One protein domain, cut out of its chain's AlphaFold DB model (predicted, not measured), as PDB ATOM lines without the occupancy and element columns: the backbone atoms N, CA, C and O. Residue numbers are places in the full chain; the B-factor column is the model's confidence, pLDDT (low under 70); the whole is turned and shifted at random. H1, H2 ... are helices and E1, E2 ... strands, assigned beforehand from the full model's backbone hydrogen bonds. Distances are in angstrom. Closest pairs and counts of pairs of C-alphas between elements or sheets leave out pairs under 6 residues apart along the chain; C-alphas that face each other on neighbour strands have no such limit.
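What this domain is: This is residues 30 to 123 and 199 to 242 of the 282 residues of an uncharacterized protein of Streptomyces sp. WAC04770 (UniProt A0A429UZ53). With little regular structure, the model has a two-strand sheet, E1 and E2, with H1 over it; beyond H4 near the middle lie H2, H3, E5 and hairpin E3 and E4. Residues 221 to 230 stick out. The 138 printed residues, mixed in class, run E1 H1 E2 H2 H3 E3 E4 H4 E5 H5 H6; it is compact, radius of gyration of the C-alphas 16.1 A, spans 41 by 41 by 30 A.

How they stand to each other: Start at E1, residues 31 to 34, parallel to E2, residues 55 to 58; N 33 and O 56 are 2.8 A apart. With H1, residues 38 to 49, they form a strand-helix-strand unit, parallel strands joined through a helix, its crossover right-handed. H1 touches H5, residues 207 to 210, closest C-alphas Glu 42 and Ala 207, 5.4 A. Residue 38 alone only just touches H4, residues 115 to 118: 3 C-alpha pairs within 8 A, closest Leu 38 and Ser 117, 5.8 A. H2, residues 69 to 72, touches H3, residues 75 to 83, closest C-alphas His 70 and Ala 78, 5.7 A. In the antiparallel hairpin of E3, residues 91 to 94, and E4, residues 108 to 110, N 92 and O 109 are 2.9 A apart. E5, residues 202 to 204, pairs with no named strand; H6, residues 232 to 235, touches no helix. Every O i to N i+4 pair is within hydrogen-bond range in H1 and H3; the other helices are too short.

Where its parts are: Find C-alpha 31 at (22.676, 50.566, 35.682), where E1 begins; H6 ends at C-alpha 235, (25.114, 37.520, 39.532). H1 is 16.1 A long, H3 12.5 A.

The domain as a whole: Residues 124 to 198 are not printed; C-alphas 123 and 199 are 20.8 A apart. Links E3 to E4 and H5 to H6 are long; pLDDT is under 70 at residues 96 to 105 and 210 to 242.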
ATOM      1  N   ARG A  30      18.558  50.807  36.184       79.38
ATOM      2  CA  ARG A  30      18.997  51.239  34.847       79.38
ATOM      3  C   ARG A  30      20.472  50.930  34.614       79.38
ATOM      4  O   ARG A  30      20.850  50.621  33.490       79.38
ATOM      5  N   THR A  31      21.262  50.946  35.686       81.06
ATOM      6  CA  THR A  31      22.676  50.566  35.682       81.06
ATOM      7  C   THR A  31      22.926  49.581  36.816       81.06
ATOM      8  O   THR A  31      22.592  49.869  37.964       81.06
ATOM      9  N   VAL A  32      23.541  48.436  36.515       85.31
ATOM     10  CA  VAL A  32      23.999  47.470  37.525       85.31
ATOM     11  C   VAL A  32      25.521  47.420  37.499       85.31
ATOM     12  O   VAL A  32      26.114  47.115  36.469       85.31
ATOM     13  N   ILE A  33      26.147  47.719  38.635       82.56
ATOM     14  CA  ILE A  33      27.598  47.681  38.835       82.56
ATOM     15  C   ILE A  33      27.928  46.427  39.644       82.56
ATOM     16  O   ILE A  33      27.296  46.165  40.666       82.56
ATOM     17  N   VAL A  34      28.921  45.653  39.205       85.75
ATOM     18  CA  VAL A  34      29.296  44.376  39.829       85.75
ATOM     19  C   VAL A  34      30.714  44.462  40.382       85.75
ATOM     20  O   VAL A  34      31.662  44.703  39.640       85.75
ATOM     21  N   GLY A  35      30.850  44.208  41.681       83.44
ATOM     22  CA  GLY A  35      32.094  44.330  42.432       83.44
ATOM     23  C   GLY A  35      32.214  45.703  43.088       83.44
ATOM     24  O   GLY A  35      32.522  46.699  42.438       83.44
ATOM     25  N   GLY A  36      32.061  45.743  44.410       86.69
ATOM     26  CA  GLY A  36      32.223  46.942  45.234       86.69
ATOM     27  C   GLY A  36      33.680  47.338  45.476       86.69
ATOM     28  O   GLY A  36      33.978  47.936  46.505       86.69
ATOM     29  N   GLY A  37      34.603  46.977  44.582       87.62
ATOM     30  CA  GLY A  37      35.989  47.451  44.614       87.62
ATOM     31  C   GLY A  37      36.104  48.924  44.204       87.62
ATOM     32  O   GLY A  37      35.106  49.542  43.842       87.62
ATOM     33  N   LEU A  38      37.331  49.464  44.215       86.62
ATOM     34  CA  LEU A  38      37.607  50.880  43.918       86.62
ATOM     35  C   LEU A  38      36.854  51.370  42.673       86.62
ATOM     36  O   LEU A  38      35.944  52.176  42.805       86.62
ATOM     37  N   ALA A  39      37.142  50.802  41.497       83.75
ATOM     38  CA  ALA A  39      36.541  51.221  40.228       83.75
ATOM     39  C   ALA A  39      35.001  51.138  40.194       83.75
ATOM     40  O   ALA A  39      34.360  51.990  39.586       83.75
ATOM     41  N   GLY A  40      34.390  50.153  40.865       84.44
ATOM     42  CA  GLY A  40      32.931  50.030  40.930       84.44
ATOM     43  C   GLY A  40      32.287  51.112  41.800       84.44
ATOM     44  O   GLY A  40      31.246  51.661  41.444       84.44
ATOM     45  N   VAL A  41      32.926  51.464  42.919       86.06
ATOM     46  CA  VAL A  41      32.447  52.527  43.816       86.06
ATOM     47  C   VAL A  41      32.773  53.922  43.259       86.06
ATOM     48  O   VAL A  41      31.951  54.820  43.428       86.06
ATOM     49  N   GLU A  42      33.886  54.097  42.532       84.50
ATOM     50  CA  GLU A  42      34.157  55.315  41.744       84.50
ATOM     51  C   GLU A  42      33.089  55.513  40.666       84.50
ATOM     52  O   GLU A  42      32.493  56.582  40.580       84.50
ATOM     53  N   LEU A  43      32.780  54.475  39.877       83.25
ATOM     54  CA  LEU A  43      31.744  54.548  38.845       83.25
ATOM     55  C   LEU A  43      30.371  54.875  39.450       83.25
ATOM     56  O   LEU A  43      29.646  55.708  38.910       83.25
ATOM     57  N   ALA A  44      30.026  54.275  40.593       82.25
ATOM     58  CA  ALA A  44      28.805  54.611  41.321       82.25
ATOM     59  C   ALA A  44      28.794  56.077  41.791       82.25
ATOM     60  O   ALA A  44      27.778  56.755  41.640       82.25
ATOM     61  N   ALA A  45      29.911  56.577  42.335       80.81
ATOM     62  CA  ALA A  45      30.039  57.957  42.806       80.81
ATOM     63  C   ALA A  45      29.956  58.964  41.650       80.81
ATOM     64  O   ALA A  45      29.220  59.946  41.737       80.81
ATOM     65  N   ALA A  46      30.648  58.690  40.542       79.94
ATOM     66  CA  ALA A  46      30.627  59.509  39.337       79.94
ATOM     67  C   ALA A  46      29.223  59.566  38.720       79.94
ATOM     68  O   ALA A  46      28.735  60.654  38.420       79.94
ATOM     69  N   LEU A  47      28.541  58.423  38.581       78.75
ATOM     70  CA  LEU A  47      27.164  58.368  38.077       78.75
ATOM     71  C   LEU A  47      26.196  59.145  38.980       78.75
ATOM     72  O   LEU A  47      25.428  59.966  38.478       78.75
ATOM     73  N   ALA A  48      26.265  58.948  40.300       76.56
ATOM     74  CA  ALA A  48      25.438  59.681  41.258       76.56
ATOM     75  C   ALA A  48      25.714  61.199  41.225       76.56
ATOM     76  O   ALA A  48      24.776  61.994  41.240       76.56
ATOM     77  N   GLY A  49      26.984  61.605  41.103       74.12
ATOM     78  CA  GLY A  49      27.394  63.007  40.957       74.12
ATOM     79  C   GLY A  49      26.897  63.670  39.666       74.12
ATOM     80  O   GLY A  49      26.600  64.860  39.668       74.12
ATOM     81  N   HIS A  50      26.714  62.895  38.592       79.00
ATOM     82  CA  HIS A  50      26.062  63.337  37.350       79.00
ATOM     83  C   HIS A  50      24.527  63.169  37.379       79.00
ATOM     84  O   HIS A  50      23.866  63.278  36.347       79.00
ATOM     85  N   GLY A  51      23.937  62.906  38.551       75.44
ATOM     86  CA  GLY A  51      22.489  62.819  38.746       75.44
ATOM     87  C   GLY A  51      21.834  61.535  38.224       75.44
ATOM     88  O   GLY A  51      20.604  61.476  38.155       75.44
ATOM     89  N   ALA A  52      22.607  60.504  37.868       74.88
ATOM     90  CA  ALA A  52      22.055  59.238  37.396       74.88
ATOM     91  C   ALA A  52      21.248  58.538  38.504       74.88
ATOM     92  O   ALA A  52      21.743  58.294  39.602       74.88
ATOM     93  N   GLN A  53      19.998  58.204  38.187       77.50
ATOM     94  CA  GLN A  53      19.094  57.454  39.061       77.50
ATOM     95  C   GLN A  53      19.161  55.950  38.754       77.50
ATOM     96  O   GLN A  53      19.727  55.536  37.739       77.50
ATOM     97  N   ASP A  54      18.556  55.133  39.617       78.19
ATOM     98  CA  ASP A  54      18.395  53.682  39.427       78.19
ATOM     99  C   ASP A  54      19.721  52.905  39.252       78.19
ATOM    100  O   ASP A  54      19.786  51.917  38.512       78.19
ATOM    101  N   VAL A  55      20.789  53.353  39.925       78.31
ATOM    102  CA  VAL A  55      22.099  52.682  39.960       78.31
ATOM    103  C   VAL A  55      22.137  51.667  41.107       78.31
ATOM    104  O   VAL A  55      22.007  52.032  42.274       78.31
ATOM    105  N   LEU A  56      22.351  50.391  40.785       82.25
ATOM    106  CA  LEU A  56      22.471  49.293  41.747       82.25
ATOM    107  C   LEU A  56      23.906  48.754  41.761       82.25
ATOM    108  O   LEU A  56      24.348  48.152  40.785       82.25
ATOM    109  N   LEU A  57      24.621  48.923  42.874       82.12
ATOM    110  CA  LEU A  57      25.929  48.299  43.093       82.12
ATOM    111  C   LEU A  57      25.765  46.976  43.853       82.12
ATOM    112  O   LEU A  57      25.143  46.933  44.913       82.12
ATOM    113  N   LEU A  58      26.350  45.904  43.316       83.62
ATOM    114  CA  LEU A  58      26.350  44.560  43.888       83.62
ATOM    115  C   LEU A  58      27.770  44.159  44.302       83.62
ATOM    116  O   LEU A  58      28.681  44.138  43.477       83.62
ATOM    117  N   GLU A  59      27.948  43.779  45.566       83.75
ATOM    118  CA  GLU A  59      29.197  43.233  46.108       83.75
ATOM    119  C   GLU A  59      28.945  41.841  46.706       83.75
ATOM    120  O   GLU A  59      27.872  41.565  47.239       83.75
ATOM    121  N   ALA A  60      29.922  40.939  46.578       83.00
ATOM    122  CA  ALA A  60      29.812  39.552  47.033       83.00
ATOM    123  C   ALA A  60      30.196  39.350  48.513       83.00
ATOM    124  O   ALA A  60      29.943  38.279  49.067       83.00
ATOM    125  N   GLY A  61      30.855  40.331  49.134       82.12
ATOM    126  CA  GLY A  61      31.195  40.352  50.554       82.12
ATOM    127  C   GLY A  61      30.405  41.372  51.390       82.12
ATOM    128  O   GLY A  61      29.558  42.091  50.867       82.12
ATOM    129  N   PRO A  62      30.690  41.448  52.704       83.38
ATOM    130  CA  PRO A  62      30.029  42.365  53.635       83.38
ATOM    131  C   PRO A  62      30.319  43.846  53.340       83.38
ATOM    132  O   PRO A  62      31.344  44.190  52.745       83.38
ATOM    133  N   GLY A  63      29.429  44.718  53.815       82.12
ATOM    134  CA  GLY A  63      29.507  46.180  53.676       82.12
ATOM    135  C   GLY A  63      29.430  46.948  55.000       82.12
ATOM    136  O   GLY A  63      29.405  48.177  55.003       82.12
ATOM    137  N   GLU A  64      29.378  46.238  56.128       74.88
ATOM    138  CA  GLU A  64      29.201  46.798  57.470       74.88
ATOM    139  C   GLU A  64      30.477  47.433  58.045       74.88
ATOM    140  O   GLU A  64      30.386  48.329  58.884       74.88
ATOM    141  N   ASP A  65      31.652  46.990  57.586       81.69
ATOM    142  CA  ASP A  65      32.949  47.597  57.888       81.69
ATOM    143  C   ASP A  65      33.581  48.162  56.607       81.69
ATOM    144  O   ASP A  65      33.886  47.425  55.666       81.69
ATOM    145  N   LEU A  66      33.819  49.475  56.599       86.50
ATOM    146  CA  LEU A  66      34.463  50.233  55.516       86.50
ATOM    147  C   LEU A  66      35.809  50.841  55.956       86.50
ATOM    148  O   LEU A  66      36.291  51.816  55.368       86.50
ATOM    149  N   THR A  67      36.387  50.316  57.035       88.56
ATOM    150  CA  THR A  67      37.611  50.834  57.646       88.56
ATOM    151  C   THR A  67      38.844  50.279  56.934       88.56
ATOM    152  O   THR A  67      38.939  49.085  56.659       88.56
ATOM    153  N   HIS A  68      39.818  51.143  56.647       92.12
ATOM    154  CA  HIS A  68      41.107  50.724  56.093       92.12
ATOM    155  C   HIS A  68      41.893  49.897  57.128       92.12
ATOM    156  O   HIS A  68      41.923  50.262  58.307       92.12
ATOM    157  N   ILE A  69      42.586  48.825  56.725       92.06
ATOM    158  CA  ILE A  69      43.268  47.929  57.685       92.06
ATOM    159  C   ILE A  69      44.290  48.660  58.570       92.06
ATOM    160  O   ILE A  69      44.407  48.353  59.751       92.06
ATOM    161  N   HIS A  70      44.971  49.680  58.037       91.81
ATOM    162  CA  HIS A  70      45.957  50.489  58.770       91.81
ATOM    163  C   HIS A  70      45.343  51.536  59.728       91.81
ATOM    164  O   HIS A  70      46.069  52.149  60.515       91.81
ATOM    165  N   MET A  71      44.015  51.700  59.721       91.38
ATOM    166  CA  MET A  71      43.267  52.414  60.763       91.38
ATOM    167  C   MET A  71      42.843  51.469  61.900       91.38
ATOM    168  O   MET A  71      42.859  51.867  63.064       91.38
ATOM    169  N   MET A  72      42.519  50.209  61.582       88.94
ATOM    170  CA  MET A  72      42.126  49.192  62.569       88.94
ATOM    171  C   MET A  72      43.325  48.598  63.324       88.94
ATOM    172  O   MET A  72      43.319  48.512  64.551       88.94
ATOM    173  N   HIS A  73      44.369  48.205  62.595       88.69
ATOM    174  CA  HIS A  73      45.446  47.351  63.090       88.69
ATOM    175  C   HIS A  73      46.786  48.105  63.229       88.69
ATOM    176  O   HIS A  73      47.044  49.075  62.507       88.69
ATOM    177  N   PRO A  74      47.674  47.704  64.165       88.25
ATOM    178  CA  PRO A  74      49.085  48.107  64.173       88.25
ATOM    179  C   PRO A  74      49.775  47.882  62.822       88.25
ATOM    180  O   PRO A  74      49.351  47.053  62.022       88.25
ATOM    181  N   ARG A  75      50.860  48.622  62.548       84.56
ATOM    182  CA  ARG A  75      51.537  48.563  61.238       84.56
ATOM    183  C   ARG A  75      52.052  47.156  60.897       84.56
ATOM    184  O   ARG A  75      51.990  46.793  59.727       84.56
ATOM    185  N   GLY A  76      52.512  46.386  61.889       83.75
ATOM    186  CA  GLY A  76      52.914  44.985  61.721       83.75
ATOM    187  C   GLY A  76      51.719  44.114  61.342       83.75
ATOM    188  O   GLY A  76      51.646  43.631  60.221       83.75
ATOM    189  N   ASP A  77      50.734  44.026  62.228       87.62
ATOM    190  CA  ASP A  77      49.480  43.283  62.077       87.62
ATOM    191  C   ASP A  77      48.766  43.564  60.738       87.62
ATOM    192  O   ASP A  77      48.352  42.645  60.035       87.62
ATOM    193  N   ALA A  78      48.658  44.837  60.338       87.44
ATOM    194  CA  ALA A  78      48.080  45.240  59.056       87.44
ATOM    195  C   ALA A  78      48.907  44.740  57.858       87.44
ATOM    196  O   ALA A  78      48.347  44.340  56.841       87.44
ATOM    197  N   THR A  79      50.237  44.731  57.986       84.50
ATOM    198  CA  THR A  79      51.138  44.141  56.985       84.50
ATOM    199  C   THR A  79      50.932  42.624  56.916       84.50
ATOM    200  O   THR A  79      50.801  42.081  55.821       84.50
ATOM    201  N   GLU A  80      50.799  41.935  58.054       85.19
ATOM    202  CA  GLU A  80      50.479  40.500  58.067       85.19
ATOM    203  C   GLU A  80      49.136  40.202  57.383       85.19
ATOM    204  O   GLU A  80      49.078  39.296  56.563       85.19
ATOM    205  N   VAL A  81      48.081  40.994  57.600       84.81
ATOM    206  CA  VAL A  81      46.775  40.823  56.916       84.81
ATOM    207  C   VAL A  81      46.878  40.938  55.378       84.81
ATOM    208  O   VAL A  81      46.039  40.391  54.652       84.81
ATOM    209  N   VAL A  82      47.909  41.605  54.847       81.75
ATOM    210  CA  VAL A  82      48.201  41.645  53.403       81.75
ATOM    211  C   VAL A  82      48.976  40.403  52.948       81.75
ATOM    212  O   VAL A  82      48.581  39.787  51.957       81.75
ATOM    213  N   PHE A  83      50.045  40.024  53.657       83.06
ATOM    214  CA  PHE A  83      50.991  38.977  53.232       83.06
ATOM    215  C   PHE A  83      50.659  37.547  53.700       83.06
ATOM    216  O   PHE A  83      51.186  36.597  53.126       83.06
ATOM    217  N   ALA A  84      49.779  37.390  54.689       85.69
ATOM    218  CA  ALA A  84      49.241  36.127  55.195       85.69
ATOM    219  C   ALA A  84      47.746  36.015  54.810       85.69
ATOM    220  O   ALA A  84      46.862  36.201  55.655       85.69
ATOM    221  N   PRO A  85      47.428  35.807  53.513       80.44
ATOM    222  CA  PRO A  85      46.059  35.846  52.990       80.44
ATOM    223  C   PRO A  85      45.115  34.844  53.666       80.44
ATOM    224  O   PRO A  85      43.922  35.108  53.777       80.44
ATOM    225  N   GLU A  86      45.638  33.722  54.164       84.06
ATOM    226  CA  GLU A  86      44.894  32.701  54.906       84.06
ATOM    227  C   GLU A  86      44.344  33.185  56.259       84.06
ATOM    228  O   GLU A  86      43.520  32.501  56.865       84.06
ATOM    229  N   ARG A  87      44.775  34.366  56.727       85.62
ATOM    230  CA  ARG A  87      44.304  35.004  57.964       85.62
ATOM    231  C   ARG A  87      43.229  36.072  57.744       85.62
ATOM    232  O   ARG A  87      42.629  36.516  58.720       85.62
ATOM    233  N   ASP A  88      42.975  36.498  56.504       89.06
ATOM    234  CA  ASP A  88      41.928  37.481  56.204       89.06
ATOM    235  C   ASP A  88      40.607  36.792  55.822       89.06
ATOM    236  O   ASP A  88      40.533  36.179  54.756       89.06
ATOM    237  N   PRO A  89      39.522  36.941  56.607       88.75
ATOM    238  CA  PRO A  89      38.227  36.330  56.293       88.75
ATOM    239  C   PRO A  89      37.575  36.883  55.014       88.75
ATOM    240  O   PRO A  89      36.582  36.324  54.548       88.75
ATOM    241  N   HIS A  90      38.103  37.971  54.444       89.25
ATOM    242  CA  HIS A  90      37.646  38.529  53.172       89.25
ATOM    243  C   HIS A  90      38.458  38.044  51.962       89.25
ATOM    244  O   HIS A  90      38.024  38.259  50.829       89.25
ATOM    245  N   PHE A  91      39.615  37.403  52.146       88.50
ATOM    246  CA  PHE A  91      40.435  36.958  51.023       88.50
ATOM    247  C   PHE A  91      39.795  35.769  50.301       88.50
ATOM    248  O   PHE A  91      39.315  34.816  50.911       88.50
ATOM    249  N   HIS A  92      39.772  35.824  48.971       81.06
ATOM    250  CA  HIS A  92      39.096  34.826  48.155       81.06
ATOM    251  C   HIS A  92      39.726  34.719  46.764       81.06
ATOM    252  O   HIS A  92      40.010  35.735  46.135       81.06
ATOM    253  N   ARG A  93      39.862  33.486  46.248       75.81
ATOM    254  CA  ARG A  93      40.589  33.165  45.002       75.81
ATOM    255  C   ARG A  93      42.005  33.773  45.002       75.81
ATOM    256  O   ARG A  93      42.197  34.841  44.417       75.81
ATOM    257  N   PRO A  94      42.995  33.104  45.630       78.69
ATOM    258  CA  PRO A  94      44.389  33.424  45.362       78.69
ATOM    259  C   PRO A  94      44.654  33.315  43.861       78.69
ATOM    260  O   PRO A  94      44.303  32.318  43.231       78.69
ATOM    261  N   TRP A  95      45.270  34.348  43.306       71.50
ATOM    262  CA  TRP A  95      45.745  34.381  41.935       71.50
ATOM    263  C   TRP A  95      47.249  34.106  41.911       71.50
ATOM    264  O   TRP A  95      47.977  34.462  42.842       71.50
ATOM    265  N   ARG A  96      47.704  33.439  40.853       68.31
ATOM    266  CA  ARG A  96      49.114  33.160  40.579       68.31
ATOM    267  C   ARG A  96      49.363  33.372  39.092       68.31
ATOM    268  O   ARG A  96      48.471  33.102  38.292       68.31
ATOM    269  N   SER A  97      50.561  33.834  38.751       65.69
ATOM    270  CA  SER A  97      50.993  33.972  37.360       65.69
ATOM    271  C   SER A  97      51.946  32.844  36.987       65.69
ATOM    272  O   SER A  97      53.025  32.719  37.575       65.69
ATOM    273  N   ASP A  98      51.567  32.061  35.979       66.94
ATOM    274  CA  ASP A  98      52.439  31.048  35.373       66.94
ATOM    275  C   ASP A  98      53.586  31.696  34.571       66.94
ATOM    276  O   ASP A  98      54.639  31.089  34.387       66.94
ATOM    277  N   ALA A  99      53.426  32.961  34.164       57.62
ATOM    278  CA  ALA A  99      54.473  33.781  33.556       57.62
ATOM    279  C   ALA A  99      55.216  34.647  34.603       57.62
ATOM    280  O   ALA A  99      54.580  35.155  35.536       57.62
ATOM    281  N   PRO A 100      56.534  34.881  34.453       50.28
ATOM    282  CA  PRO A 100      57.263  35.875  35.239       50.28
ATOM    283  C   PRO A 100      56.742  37.314  35.017       50.28
ATOM    284  O   PRO A 100      56.379  37.643  33.890       50.28
ATOM    285  N   PRO A 101      56.782  38.199  36.035       51.78
ATOM    286  CA  PRO A 101      57.159  37.917  37.419       51.78
ATOM    287  C   PRO A 101      56.075  37.078  38.111       51.78
ATOM    288  O   PRO A 101      54.894  37.401  38.057       51.78
ATOM    289  N   HIS A 102      56.466  35.986  38.772       57.91
ATOM    290  CA  HIS A 102      55.500  35.056  39.359       57.91
ATOM    291  C   HIS A 102      54.793  35.680  40.566       57.91
ATOM    292  O   HIS A 102      55.320  35.694  41.680       57.91
ATOM    293  N   TYR A 103      53.570  36.162  40.353       61.72
ATOM    294  CA  TYR A 103      52.705  36.617  41.434       61.72
ATOM    295  C   TYR A 103      52.424  35.450  42.378       61.72
ATOM    296  O   TYR A 103      51.869  34.419  41.990       61.72
ATOM    297  N   THR A 104      52.843  35.606  43.631       65.56
ATOM    298  CA  THR A 104      52.588  34.626  44.683       65.56
ATOM    299  C   THR A 104      51.140  34.736  45.161       65.56
ATOM    300  O   THR A 104      50.495  35.778  45.020       65.56
ATOM    301  N   GLY A 105      50.628  33.662  45.773       69.88
ATOM    302  CA  GLY A 105      49.221  33.534  46.188       69.88
ATOM    303  C   GLY A 105      48.727  34.509  47.269       69.88
ATOM    304  O   GLY A 105      47.613  34.333  47.749       69.88
ATOM    305  N   ILE A 106      49.526  35.511  47.650       74.69
ATOM    306  CA  ILE A 106      49.088  36.710  48.391       74.69
ATOM    307  C   ILE A 106      48.227  37.633  47.511       74.69
ATOM    308  O   ILE A 106      47.406  38.403  48.008       74.69
ATOM    309  N   SER A 107      48.407  37.543  46.189       73.38
ATOM    310  CA  SER A 107      47.559  38.205  45.201       73.38
ATOM    311  C   SER A 107      46.228  37.472  45.098       73.38
ATOM    312  O   SER A 107      46.185  36.247  45.140       73.38
ATOM    313  N   GLY A 108      45.129  38.207  44.962       76.06
ATOM    314  CA  GLY A 108      43.783  37.639  44.905       76.06
ATOM    315  C   GLY A 108      42.710  38.698  45.127       76.06
ATOM    316  O   GLY A 108      43.006  39.897  45.196       76.06
ATOM    317  N   LEU A 109      41.457  38.262  45.246       81.25
ATOM    318  CA  LEU A 109      40.324  39.151  45.508       81.25
ATOM    319  C   LEU A 109      40.095  39.301  47.020       81.25
ATOM    320  O   LEU A 109      40.360  38.391  47.803       81.25
ATOM    321  N   ARG A 110      39.568  40.457  47.433       85.75
ATOM    322  CA  ARG A 110      39.098  40.713  48.803       85.75
ATOM    323  C   ARG A 110      37.591  40.981  48.709       85.75
ATOM    324  O   ARG A 110      37.200  42.021  48.188       85.75
ATOM    325  N   ARG A 111      36.758  40.021  49.124       87.88
ATOM    326  CA  ARG A 111      35.286  40.093  49.123       87.88
ATOM    327  C   ARG A 111      34.802  40.913  50.317       87.88
ATOM    328  O   ARG A 111      34.625  40.389  51.419       87.88
ATOM    329  N   ARG A 112      34.612  42.207  50.077       87.75
ATOM    330  CA  ARG A 112      33.945  43.197  50.935       87.75
ATOM    331  C   ARG A 112      33.777  44.488  50.147       87.75
ATOM    332  O   ARG A 112      34.541  44.743  49.215       87.75
ATOM    333  N   LEU A 113      32.841  45.332  50.558       87.19
ATOM    334  CA  LEU A 113      32.697  46.673  50.000       87.19
ATOM    335  C   LEU A 113      33.999  47.471  50.233       87.19
ATOM    336  O   LEU A 113      34.592  47.418  51.309       87.19
ATOM    337  N   GLY A 114      34.492  48.126  49.180       87.25
ATOM    338  CA  GLY A 114      35.832  48.718  49.057       87.25
ATOM    339  C   GLY A 114      36.881  47.795  48.422       87.25
ATOM    340  O   GLY A 114      37.837  48.272  47.798       87.25
ATOM    341  N   GLY A 115      36.718  46.474  48.535       89.62
ATOM    342  CA  GLY A 115      37.654  45.472  48.029       89.62
ATOM    343  C   GLY A 115      39.105  45.747  48.443       89.62
ATOM    344  O   GLY A 115      39.396  46.064  49.597       89.62
ATOM    345  N   ARG A 116      40.038  45.681  47.483       88.44
ATOM    346  CA  ARG A 116      41.476  45.940  47.714       88.44
ATOM    347  C   ARG A 116      41.808  47.386  48.131       88.44
ATOM    348  O   ARG A 116      42.883  47.587  48.693       88.44
ATOM    349  N   SER A 117      40.913  48.368  47.948       90.12
ATOM    350  CA  SER A 117      41.170  49.761  48.380       90.12
ATOM    351  C   SER A 117      41.179  49.953  49.901       90.12
ATOM    352  O   SER A 117      41.609  50.995  50.378       90.12
ATOM    353  N   LEU A 118      40.769  48.939  50.671       91.38
ATOM    354  CA  LEU A 118      40.885  48.927  52.134       91.38
ATOM    355  C   LEU A 118      42.190  48.284  52.646       91.38
ATOM    356  O   LEU A 118      42.411  48.258  53.857       91.38
ATOM    357  N   TYR A 119      43.043  47.784  51.740       90.06
ATOM    358  CA  TYR A 119      44.268  47.029  52.056       90.06
ATOM    359  C   TYR A 119      45.547  47.609  51.428       90.06
ATOM    360  O   TYR A 119      46.646  47.278  51.864       90.06
ATOM    361  N   TRP A 120      45.435  48.419  50.372       88.44
ATOM    362  CA  TRP A 120      46.587  48.953  49.638       88.44
ATOM    363  C   TRP A 120      47.341  50.067  50.382       88.44
ATOM    364  O   TRP A 120      46.832  50.705  51.297       88.44
ATOM    365  N   HIS A 121      48.569  50.358  49.941       88.12
ATOM    366  CA  HIS A 121      49.380  51.446  50.504       88.12
ATOM    367  C   HIS A 121      49.138  52.821  49.858       88.12
ATOM    368  O   HIS A 121      49.893  53.754  50.133       88.12
ATOM    369  N   GLY A 122      48.114  52.957  49.008       89.50
ATOM    370  CA  GLY A 122      47.767  54.218  48.340       89.50
ATOM    371  C   GLY A 122      48.773  54.691  47.293       89.50
ATOM    372  O   GLY A 122      48.723  55.854  46.914       89.50
ATOM    373  N   VAL A 123      49.709  53.835  46.864       88.94
ATOM    374  CA  VAL A 123      50.724  54.170  45.851       88.94
ATOM    375  C   VAL A 123      50.034  54.446  44.518       88.94
ATOM    376  O   VAL A 123      49.260  53.614  44.048       88.94
ATOM    377  N   THR A 199      48.433  60.009  66.112       88.38
ATOM    378  CA  THR A 199      48.562  58.543  66.074       88.38
ATOM    379  C   THR A 199      49.418  58.051  64.902       88.38
ATOM    380  O   THR A 199      49.666  58.774  63.942       88.38
ATOM    381  N   ALA A 200      49.812  56.774  64.943       87.44
ATOM    382  CA  ALA A 200      50.431  56.071  63.814       87.44
ATOM    383  C   ALA A 200      49.406  55.414  62.853       87.44
ATOM    384  O   ALA A 200      49.783  54.562  62.046       87.44
ATOM    385  N   ARG A 201      48.109  55.748  62.962       90.94
ATOM    386  CA  ARG A 201      47.046  55.226  62.087       90.94
ATOM    387  C   ARG A 201      46.956  56.040  60.801       90.94
ATOM    388  O   ARG A 201      47.061  57.266  60.832       90.94
ATOM    389  N   TRP A 202      46.714  55.359  59.687       91.44
ATOM    390  CA  TRP A 202      46.510  55.996  58.388       91.44
ATOM    391  C   TRP A 202      45.604  55.152  57.484       91.44
ATOM    392  O   TRP A 202      45.527  53.927  57.618       91.44
ATOM    393  N   GLU A 203      44.937  55.805  56.537       92.50
ATOM    394  CA  GLU A 203      44.219  55.154  55.441       92.50
ATOM    395  C   GLU A 203      44.740  55.617  54.083       92.50
ATOM    396  O   GLU A 203      45.069  56.791  53.903       92.50
ATOM    397  N   ALA A 204      44.831  54.690  53.128       92.94
ATOM    398  CA  ALA A 204      44.952  55.058  51.726       92.94
ATOM    399  C   ALA A 204      43.599  55.543  51.194       92.94
ATOM    400  O   ALA A 204      42.551  55.306  51.801       92.94
ATOM    401  N   TYR A 205      43.627  56.201  50.039       92.00
ATOM    402  CA  TYR A 205      42.413  56.619  49.354       92.00
ATOM    403  C   TYR A 205      41.454  55.449  49.068       92.00
ATOM    404  O   TYR A 205      41.864  54.333  48.743       92.00
ATOM    405  N   THR A 206      40.157  55.726  49.163       89.06
ATOM    406  CA  THR A 206      39.087  54.830  48.727       89.06
ATOM    407  C   THR A 206      37.849  55.649  48.367       89.06
ATOM    408  O   THR A 206      37.432  56.511  49.145       89.06
ATOM    409  N   ALA A 207      37.225  55.330  47.229       83.56
ATOM    410  CA  ALA A 207      35.935  55.860  46.779       83.56
ATOM    411  C   ALA A 207      34.863  55.893  47.887       83.56
ATOM    412  O   ALA A 207      34.016  56.785  47.946       83.56
ATOM    413  N   LEU A 208      34.917  54.927  48.816       82.75
ATOM    414  CA  LEU A 208      34.008  54.826  49.958       82.75
ATOM    415  C   LEU A 208      34.003  56.070  50.850       82.75
ATOM    416  O   LEU A 208      33.023  56.287  51.556       82.75
ATOM    417  N   ALA A 209      35.044  56.907  50.814       75.62
ATOM    418  CA  ALA A 209      35.064  58.181  51.527       75.62
ATOM    419  C   ALA A 209      33.888  59.102  51.141       75.62
ATOM    420  O   ALA A 209      33.398  59.820  52.008       75.62
ATOM    421  N   ALA A 210      33.393  59.033  49.898       68.25
ATOM    422  CA  ALA A 210      32.202  59.763  49.447       68.25
ATOM    423  C   ALA A 210      30.877  59.163  49.967       68.25
ATOM    424  O   ALA A 210      29.856  59.845  50.002       68.25
ATOM    425  N   TRP A 211      30.894  57.895  50.390       65.19
ATOM    426  CA  TRP A 211      29.715  57.128  50.815       65.19
ATOM    427  C   TRP A 211      29.619  56.937  52.338       65.19
ATOM    428  O   TRP A 211      28.579  56.501  52.835       65.19
ATOM    429  N   ARG A 212      30.677  57.255  53.098       65.75
ATOM    430  CA  ARG A 212      30.694  57.206  54.572       65.75
ATOM    431  C   ARG A 212      29.768  58.281  55.158       65.75
ATOM    432  O   ARG A 212      30.093  59.465  55.158       65.75
ATOM    433  N   GLY A 213      28.638  57.856  55.716       54.06
ATOM    434  CA  GLY A 213      27.748  58.702  56.508       54.06
ATOM    435  C   GLY A 213      28.285  58.980  57.924       54.06
ATOM    436  O   GLY A 213      29.377  58.525  58.291       54.06
ATOM    437  N   PRO A 214      27.516  59.701  58.763       39.97
ATOM    438  CA  PRO A 214      27.897  59.996  60.144       39.97
ATOM    439  C   PRO A 214      28.242  58.720  60.929       39.97
ATOM    440  O   PRO A 214      27.423  57.811  61.061       39.97
ATOM    441  N   GLY A 215      29.473  58.645  61.444       49.31
ATOM    442  CA  GLY A 215      29.993  57.460  62.137       49.31
ATOM    443  C   GLY A 215      30.673  56.410  61.243       49.31
ATOM    444  O   GLY A 215      30.910  55.299  61.709       49.31
ATOM    445  N   GLY A 216      30.991  56.721  59.980       47.06
ATOM    446  CA  GLY A 216      31.881  55.908  59.128       47.06
ATOM    447  C   GLY A 216      31.253  54.664  58.485       47.06
ATOM    448  O   GLY A 216      31.902  53.998  57.680       47.06
ATOM    449  N   ARG A 217      29.986  54.370  58.792       43.81
ATOM    450  CA  ARG A 217      29.155  53.404  58.054       43.81
ATOM    451  C   ARG A 217      28.788  53.968  56.676       43.81
ATOM    452  O   ARG A 217      28.755  55.192  56.544       43.81
ATOM    453  N   PRO A 218      28.454  53.141  55.667       45.25
ATOM    454  CA  PRO A 218      27.826  53.667  54.459       45.25
ATOM    455  C   PRO A 218      26.529  54.400  54.832       45.25
ATOM    456  O   PRO A 218      25.790  53.942  55.708       45.25
ATOM    457  N   ALA A 219      26.251  55.535  54.191       43.38
ATOM    458  CA  ALA A 219      24.973  56.224  54.335       43.38
ATOM    459  C   ALA A 219      23.843  55.283  53.857       43.38
ATOM    460  O   ALA A 219      23.866  54.851  52.702       43.38
ATOM    461  N   PRO A 220      22.881  54.899  54.720       38.34
ATOM    462  CA  PRO A 220      21.995  53.782  54.413       38.34
ATOM    463  C   PRO A 220      20.849  54.186  53.476       38.34
ATOM    464  O   PRO A 220      19.766  54.569  53.920       38.34
ATOM    465  N   HIS A 221      21.041  53.972  52.175       40.41
ATOM    466  CA  HIS A 221      19.965  53.378  51.378       40.41
ATOM    467  C   HIS A 221      19.819  51.907  51.801       40.41
ATOM    468  O   HIS A 221      20.806  51.229  52.083       40.41
ATOM    469  N   ALA A 222      18.586  51.430  51.944       30.95
ATOM    470  CA  ALA A 222      18.297  50.213  52.695       30.95
ATOM    471  C   ALA A 222      17.867  49.064  51.743       30.95
ATOM    472  O   ALA A 222      16.892  49.262  51.031       30.95
ATOM    473  N   PHE A 223      18.543  47.889  51.790       37.31
ATOM    474  CA  PHE A 223      18.418  46.691  50.894       37.31
ATOM    475  C   PHE A 223      18.497  45.261  51.583       37.31
ATOM    476  O   PHE A 223      19.597  44.864  51.949       37.31
ATOM    477  N   GLU A 224      17.508  44.335  51.660       32.31
ATOM    478  CA  GLU A 224      16.453  44.210  52.720       32.31
ATOM    479  C   GLU A 224      16.609  42.997  53.672       32.31
ATOM    480  O   GLU A 224      17.176  41.975  53.281       32.31
ATOM    481  N   LEU A 225      15.924  43.010  54.836       29.09
ATOM    482  CA  LEU A 225      15.537  41.782  55.562       29.09
ATOM    483  C   LEU A 225      14.382  41.011  54.873       29.09
ATOM    484  O   LEU A 225      13.259  40.949  55.370       29.09
ATOM    485  N   GLY A 226      14.686  40.405  53.725       34.81
ATOM    486  CA  GLY A 226      13.758  39.559  52.959       34.81
ATOM    487  C   GLY A 226      13.935  39.640  51.441       34.81
ATOM    488  O   GLY A 226      13.512  38.738  50.725       34.81
ATOM    489  N   ALA A 227      14.613  40.671  50.937       37.75
ATOM    490  CA  ALA A 227      14.694  40.969  49.507       37.75
ATOM    491  C   ALA A 227      15.778  40.198  48.743       37.75
ATOM    492  O   ALA A 227      16.121  40.598  47.638       37.75
ATOM    493  N   LEU A 228      16.325  39.111  49.293       36.00
ATOM    494  CA  LEU A 228      17.293  38.268  48.591       36.00
ATOM    495  C   LEU A 228      16.578  37.134  47.831       36.00
ATOM    496  O   LEU A 228      16.134  36.171  48.461       36.00
ATOM    497  N   PRO A 229      16.541  37.147  46.481       33.69
ATOM    498  CA  PRO A 229      16.549  35.901  45.725       33.69
ATOM    499  C   PRO A 229      17.859  35.153  46.018       33.69
ATOM    500  O   PRO A 229      18.820  35.738  46.520       33.69
ATOM    501  N   ARG A 230      17.955  33.878  45.623       39.03
ATOM    502  CA  ARG A 230      19.257  33.187  45.596       39.03
ATOM    503  C   ARG A 230      20.216  33.983  44.706       39.03
ATOM    504  O   ARG A 230      19.960  34.120  43.505       39.03
ATOM    505  N   THR A 231      21.266  34.542  45.309       41.19
ATOM    506  CA  THR A 231      22.119  35.598  44.731       41.19
ATOM    507  C   THR A 231      22.745  35.184  43.402       41.19
ATOM    508  O   THR A 231      22.895  36.004  42.494       41.19
ATOM    509  N   ASP A 232      23.011  33.883  43.268       38.94
ATOM    510  CA  ASP A 232      23.453  33.193  42.056       38.94
ATOM    511  C   ASP A 232      22.653  33.644  40.826       38.94
ATOM    512  O   ASP A 232      23.234  34.024  39.820       38.94
ATOM    513  N   SER A 233      21.321  33.713  40.930       34.53
ATOM    514  CA  SER A 233      20.414  34.040  39.818       34.53
ATOM    515  C   SER A 233      20.472  35.496  39.328       34.53
ATOM    516  O   SER A 233      19.903  35.807  38.279       34.53
ATOM    517  N   VAL A 234      21.110  36.403  40.072       32.94
ATOM    518  CA  VAL A 234      21.287  37.820  39.694       32.94
ATOM    519  C   VAL A 234      22.721  38.064  39.230       32.94
ATOM    520  O   VAL A 234      22.922  38.656  38.172       32.94
ATOM    521  N   LEU A 235      23.706  37.514  39.948       37.16
ATOM    522  CA  LEU A 235      25.114  37.520  39.532       37.16
ATOM    523  C   LEU A 235      25.324  36.762  38.208       37.16
ATOM    524  O   LEU A 235      26.167  37.141  37.400       37.16
ATOM    525  N   ALA A 236      24.492  35.754  37.934       35.16
ATOM    526  CA  ALA A 236      24.403  35.052  36.657       35.16
ATOM    527  C   ALA A 236      23.751  35.867  35.520       35.16
ATOM    528  O   ALA A 236      23.449  35.291  34.487       35.16
ATOM    529  N   ARG A 237      23.470  37.171  35.664       32.81
ATOM    530  CA  ARG A 237      22.890  38.002  34.580       32.81
ATOM    531  C   ARG A 237      23.544  39.375  34.413       32.81
ATOM    532  O   ARG A 237      23.110  40.158  33.575       32.81
ATOM    533  N   SER A 238      24.583  39.674  35.187       29.50
ATOM    534  CA  SER A 238      25.199  41.000  35.262       29.50
ATOM    535  C   SER A 238      26.590  41.035  34.617       29.50
ATOM    536  O   SER A 238      27.500  40.347  35.082       29.50
ATOM    537  N   LEU A 239      26.768  41.861  33.581       34.53
ATOM    538  CA  LEU A 239      28.061  42.087  32.925       34.53
ATOM    539  C   LEU A 239      28.939  43.033  33.763       34.53
ATOM    540  O   LEU A 239      28.561  44.174  34.020       34.53
ATOM    541  N   ALA A 240      30.128  42.576  34.155       34.75
ATOM    542  CA  ALA A 240      31.082  43.354  34.944       34.75
ATOM    543  C   ALA A 240      32.135  44.044  34.050       34.75
ATOM    544  O   ALA A 240      33.249  43.541  33.899       34.75
ATOM    545  N   LEU A 241      31.803  45.200  33.461       31.12
ATOM    546  CA  LEU A 241      32.780  46.035  32.743       31.12
ATOM    547  C   LEU A 241      33.619  46.864  33.729       31.12
ATOM    548  O   LEU A 241      33.312  48.014  34.028       31.12
ATOM    549  N   ALA A 242      34.692  46.261  34.240       34.66
ATOM    550  CA  ALA A 242      35.669  46.923  35.100       34.66
ATOM    551  C   ALA A 242      36.795  47.571  34.270       34.66
ATOM    552  O   ALA A 242      37.913  47.060  34.207       34.66
TER     553      ALA A 242